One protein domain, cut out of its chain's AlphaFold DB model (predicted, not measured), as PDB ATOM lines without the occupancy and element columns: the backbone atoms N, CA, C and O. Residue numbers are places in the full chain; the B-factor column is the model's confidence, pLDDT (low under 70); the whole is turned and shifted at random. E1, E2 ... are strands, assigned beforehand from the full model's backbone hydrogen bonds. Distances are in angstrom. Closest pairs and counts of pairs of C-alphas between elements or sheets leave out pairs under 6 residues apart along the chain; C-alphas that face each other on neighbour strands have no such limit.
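AT A GLANCE: This is residues 139 to 180 of the 566 residues of the protein "C2 domain-containing protein" of Proteobacteria bacterium (UniProt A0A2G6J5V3). With little regular structure, two small strand hairpins, E1 with E2 and E3 with E4, sit toward opposite ends of an elongated body, and the looping residues 148 to 169 fill the middle. The printed part has 42 residues, no named helix and four strands, E1 to E4, in two antiparallel two-stranded sheets; it is all strand, with only 15 residues in named elements. It is compact, with a radius of gyration of the C-alphas of 9.2 A and spans of 28 by 15 by 13 A.

IN THESE COORDINATES: Find C-alpha 139 at (-23.210, 41.468, 32.496), where E1, residues 139 to 141, begins; E2 is residues 144 to 147, 9.9 A long. E3, residues 170 to 173, spans 8.6 A, and E4, residues 176 to 179, runs 9.5 A to C-alpha 179 at (-14.665, 44.943, 49.470).

HOW THE PARTS SIT: In the hairpin E1 and E2, look for N 141 and O 144, 3.0 A apart. In the hairpin E3 and E4, N 171 and O 178 are 2.9 A apart. E2 and E3 are apart.

THE WHOLE: The C-alphas of Gly 143 and Thr 180, the farthest apart, are 29.2 A from each other. The printed part has no cut; E2 to E3 is a long link. Look for pLDDT under 70 at residues 150 to 154, 168 to 169 and 179 to 180.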
ATOM      1  N   CYS A 139     -24.220  42.459  32.854       88.06
ATOM      2  CA  CYS A 139     -23.210  41.468  32.496       88.06
ATOM      3  C   CYS A 139     -23.835  40.264  31.787       88.06
ATOM      4  O   CYS A 139     -25.050  40.052  31.810       88.06
ATOM      5  N   CYS A 140     -22.989  39.462  31.153       83.50
ATOM      6  CA  CYS A 140     -23.393  38.345  30.317       83.50
ATOM      7  C   CYS A 140     -23.379  37.032  31.090       83.50
ATOM      8  O   CYS A 140     -22.321  36.584  31.542       83.50
ATOM      9  N   LYS A 141     -24.545  36.387  31.186       81.25
ATOM     10  CA  LYS A 141     -24.704  35.031  31.724       81.25
ATOM     11  C   LYS A 141     -25.383  34.153  30.677       81.25
ATOM     12  O   LYS A 141     -26.493  34.453  30.252       81.25
ATOM     13  N   ASN A 142     -24.715  33.077  30.254       72.12
ATOM     14  CA  ASN A 142     -25.203  32.151  29.217       72.12
ATOM     15  C   ASN A 142     -25.683  32.865  27.933       72.12
ATOM     16  O   ASN A 142     -26.677  32.479  27.328       72.12
ATOM     17  N   GLY A 143     -24.999  33.948  27.552       72.38
ATOM     18  CA  GLY A 143     -25.311  34.758  26.371       72.38
ATOM     19  C   GLY A 143     -26.433  35.793  26.537       72.38
ATOM     20  O   GLY A 143     -26.583  36.652  25.669       72.38
ATOM     21  N   ALA A 144     -27.160  35.782  27.658       75.25
ATOM     22  CA  ALA A 144     -28.179  36.775  27.991       75.25
ATOM     23  C   ALA A 144     -27.605  37.917  28.849       75.25
ATOM     24  O   ALA A 144     -26.772  37.687  29.731       75.25
ATOM     25  N   CYS A 145     -28.075  39.144  28.611       79.94
ATOM     26  CA  CYS A 145     -27.802  40.283  29.487       79.94
ATOM     27  C   CYS A 145     -28.658  40.159  30.751       79.94
ATOM     28  O   CYS A 145     -29.886  40.150  30.668       79.94
ATOM     29  N   VAL A 146     -28.020  40.052  31.914       80.56
ATOM     30  CA  VAL A 146     -28.703  39.992  33.214       80.56
ATOM     31  C   VAL A 146     -28.393  41.237  34.046       80.56
ATOM     32  O   VAL A 146     -27.404  41.933  33.805       80.56
ATOM     33  N   ASN A 147     -29.251  41.533  35.028       79.75
ATOM     34  CA  ASN A 147     -29.074  42.685  35.910       79.75
ATOM     35  C   ASN A 147     -27.803  42.515  36.759       79.75
ATOM     36  O   ASN A 147     -27.765  41.693  37.676       79.75
ATOM     37  N   GLY A 148     -26.791  43.329  36.455       78.81
ATOM     38  CA  GLY A 148     -25.458  43.290  37.053       78.81
ATOM     39  C   GLY A 148     -25.353  43.821  38.485       78.81
ATOM     40  O   GLY A 148     -24.246  43.944  39.004       78.81
ATOM     41  N   SER A 149     -26.479  44.205  39.101       74.19
ATOM     42  CA  SER A 149     -26.540  44.774  40.458       74.19
ATOM     43  C   SER A 149     -27.097  43.811  41.516       74.19
ATOM     44  O   SER A 149     -27.216  44.181  42.683       74.19
ATOM     45  N   GLN A 150     -27.440  42.577  41.139       67.00
ATOM     46  CA  GLN A 150     -27.997  41.589  42.066       67.00
ATOM     47  C   GLN A 150     -26.912  41.013  42.993       67.00
ATOM     48  O   GLN A 150     -25.858  40.560  42.542       67.00
ATOM     49  N   GLN A 151     -27.196  40.984  44.299       59.38
ATOM     50  CA  GLN A 151     -26.379  40.267  45.278       59.38
ATOM     51  C   GLN A 151     -26.637  38.761  45.137       59.38
ATOM     52  O   GLN A 151     -27.638  38.235  45.612       59.38
ATOM     53  N   GLY A 152     -25.747  38.071  44.429       59.44
ATOM     54  CA  GLY A 152     -25.855  36.639  44.178       59.44
ATOM     55  C   GLY A 152     -24.637  36.114  43.429       59.44
ATOM     56  O   GLY A 152     -24.055  36.809  42.597       59.44
ATOM     57  N   VAL A 153     -24.254  34.875  43.737       53.12
ATOM     58  CA  VAL A 153     -22.984  34.207  43.393       53.12
ATOM     59  C   VAL A 153     -22.584  34.164  41.909       53.12
ATOM     60  O   VAL A 153     -21.574  33.552  41.616       53.12
ATOM     61  N   GLN A 154     -23.286  34.767  40.942       64.12
ATOM     62  CA  GLN A 154     -22.927  34.683  39.509       64.12
ATOM     63  C   GLN A 154     -23.434  35.864  38.652       64.12
ATOM     64  O   GLN A 154     -23.678  35.684  37.458       64.12
ATOM     65  N   GLN A 155     -23.704  37.033  39.240       74.94
ATOM     66  CA  GLN A 155     -24.449  38.110  38.555       74.94
ATOM     67  C   GLN A 155     -23.853  39.515  38.746       74.94
ATOM     68  O   GLN A 155     -24.547  40.496  38.509       74.94
ATOM     69  N   CYS A 156     -22.578  39.640  39.136       85.12
ATOM     70  CA  CYS A 156     -21.935  40.949  39.278       85.12
ATOM     71  C   CYS A 156     -21.129  41.343  38.030       85.12
ATOM     72  O   CYS A 156     -20.267  40.579  37.587       85.12
ATOM     73  N   GLY A 157     -21.377  42.538  37.488       86.75
ATOM     74  CA  GLY A 157     -20.623  43.113  36.368       86.75
ATOM     75  C   GLY A 157     -21.415  44.158  35.573       86.75
ATOM     76  O   GLY A 157     -22.626  44.279  35.728       86.75
ATOM     77  N   THR A 158     -20.740  44.900  34.696       89.25
ATOM     78  CA  THR A 158     -21.349  45.911  33.813       89.25
ATOM     79  C   THR A 158     -20.646  45.942  32.452       89.25
ATOM     80  O   THR A 158     -19.612  45.288  32.274       89.25
ATOM     81  N   GLY A 159     -21.185  46.684  31.482       85.56
ATOM     82  CA  GLY A 159     -20.556  46.881  30.174       85.56
ATOM     83  C   GLY A 159     -20.452  45.619  29.315       85.56
ATOM     84  O   GLY A 159     -19.504  45.489  28.542       85.56
ATOM     85  N   GLY A 160     -21.383  44.672  29.462       80.81
ATOM     86  CA  GLY A 160     -21.460  43.474  28.625       80.81
ATOM     87  C   GLY A 160     -20.262  42.534  28.752       80.81
ATOM     88  O   GLY A 160     -19.967  41.780  27.828       80.81
ATOM     89  N   GLN A 161     -19.554  42.589  29.880       84.44
ATOM     90  CA  GLN A 161     -18.549  41.595  30.256       84.44
ATOM     91  C   GLN A 161     -19.225  40.345  30.834       84.44
ATOM     92  O   GLN A 161     -20.376  40.401  31.266       84.44
ATOM     93  N   ALA A 162     -18.513  39.217  30.890       83.19
ATOM     94  CA  ALA A 162     -19.012  38.015  31.561       83.19
ATOM     95  C   ALA A 162     -19.335  38.302  33.040       83.19
ATOM     96  O   ALA A 162     -18.544  38.938  33.741       83.19
ATOM     97  N   CYS A 163     -20.490  37.833  33.521       84.75
ATOM     98  CA  CYS A 163     -20.827  37.953  34.937       84.75
ATOM     99  C   CYS A 163     -19.828  37.173  35.792       84.75
ATOM    100  O   CYS A 163     -19.497  36.029  35.474       84.75
ATOM    101  N   ARG A 164     -19.387  37.767  36.907       82.06
ATOM    102  CA  ARG A 164     -18.451  37.121  37.834       82.06
ATOM    103  C   ARG A 164     -19.032  36.914  39.227       82.06
ATOM    104  O   ARG A 164     -19.969  37.596  39.646       82.06
ATOM    105  N   VAL A 165     -18.425  35.965  39.932       80.62
ATOM    106  CA  VAL A 165     -18.616  35.715  41.363       80.62
ATOM    107  C   VAL A 165     -17.705  36.670  42.137       80.62
ATOM    108  O   VAL A 165     -16.528  36.792  41.796       80.62
ATOM    109  N   CYS A 166     -18.233  37.357  43.147       76.75
ATOM    110  CA  CYS A 166     -17.410  38.152  44.059       76.75
ATOM    111  C   CYS A 166     -16.705  37.234  45.067       76.75
ATOM    112  O   CYS A 166     -17.283  36.232  45.491       76.75
ATOM    113  N   GLY A 167     -15.447  37.531  45.400       70.50
ATOM    114  CA  GLY A 167     -14.653  36.719  46.320       70.50
ATOM    115  C   GLY A 167     -15.155  36.794  47.767       70.50
ATOM    116  O   GLY A 167     -16.037  37.586  48.100       70.50
ATOM    117  N   ASN A 168     -14.577  35.978  48.655       64.31
ATOM    118  CA  ASN A 168     -14.913  36.003  50.083       64.31
ATOM    119  C   ASN A 168     -14.728  37.415  50.674       64.31
ATOM    120  O   ASN A 168     -13.616  37.942  50.684       64.31
ATOM    121  N   GLY A 169     -15.814  38.001  51.195       65.19
ATOM    122  CA  GLY A 169     -15.829  39.349  51.784       65.19
ATOM    123  C   GLY A 169     -16.070  40.499  50.795       65.19
ATOM    124  O   GLY A 169     -15.965  41.660  51.182       65.19
ATOM    125  N   GLU A 170     -16.392  40.214  49.531       72.81
ATOM    126  CA  GLU A 170     -16.760  41.225  48.535       72.81
ATOM    127  C   GLU A 170     -18.270  41.213  48.260       72.81
ATOM    128  O   GLU A 170     -18.892  40.155  48.152       72.81
ATOM    129  N   GLN A 171     -18.862  42.393  48.077       71.94
ATOM    130  CA  GLN A 171     -20.236  42.545  47.605       71.94
ATOM    131  C   GLN A 171     -20.262  43.208  46.230       71.94
ATOM    132  O   GLN A 171     -19.373  43.980  45.869       71.94
ATOM    133  N   CYS A 172     -21.309  42.920  45.457       75.31
ATOM    134  CA  CYS A 172     -21.543  43.624  44.206       75.31
ATOM    135  C   CYS A 172     -22.064  45.037  44.496       75.31
ATOM    136  O   CYS A 172     -23.262  45.238  44.686       75.31
ATOM    137  N   ILE A 173     -21.159  46.013  44.565       77.31
ATOM    138  CA  ILE A 173     -21.472  47.423  44.807       77.31
ATOM    139  C   ILE A 173     -21.187  48.178  43.518       77.31
ATOM    140  O   ILE A 173     -20.095  48.093  42.963       77.31
ATOM    141  N   ASN A 174     -22.181  48.914  43.016       78.50
ATOM    142  CA  ASN A 174     -22.075  49.629  41.741       78.50
ATOM    143  C   ASN A 174     -21.584  48.720  40.598       78.50
ATOM    144  O   ASN A 174     -20.713  49.097  39.819       78.50
ATOM    145  N   GLN A 175     -22.133  47.499  40.528       81.62
ATOM    146  CA  GLN A 175     -21.832  46.507  39.485       81.62
ATOM    147  C   GLN A 175     -20.350  46.079  39.429       81.62
ATOM    148  O   GLN A 175     -19.886  45.518  38.437       81.62
ATOM    149  N   THR A 176     -19.604  46.320  40.509       82.62
ATOM    150  CA  THR A 176     -18.216  45.895  40.699       82.62
ATOM    151  C   THR A 176     -18.133  45.116  42.007       82.62
ATOM    152  O   THR A 176     -18.723  45.527  43.005       82.62
ATOM    153  N   CYS A 177     -17.409  43.994  42.040       79.44
ATOM    154  CA  CYS A 177     -17.109  43.373  43.328       79.44
ATOM    155  C   CYS A 177     -16.176  44.307  44.085       79.44
ATOM    156  O   CYS A 177     -15.041  44.533  43.662       79.44
ATOM    157  N   ALA A 178     -16.711  44.888  45.149       76.12
ATOM    158  CA  ALA A 178     -16.013  45.789  46.031       76.12
ATOM    159  C   ALA A 178     -15.971  45.160  47.418       76.12
ATOM    160  O   ALA A 178     -16.928  44.533  47.878       76.12
ATOM    161  N   LYS A 179     -14.841  45.344  48.086       65.50
ATOM    162  CA  LYS A 179     -14.665  44.943  49.470       65.50
ATOM    163  C   LYS A 179     -15.449  45.914  50.355       65.50
ATOM    164  O   LYS A 179     -15.054  47.072  50.488       65.50
ATOM    165  N   THR A 180     -16.567  45.470  50.917       64.88
ATOM    166  CA  THR A 180     -17.224  46.201  52.008       64.88
ATOM    167  C   THR A 180     -16.415  45.956  53.280       64.88
ATOM    168  O   THR A 180     -15.776  44.912  53.413       64.88
TER     169      THR A 180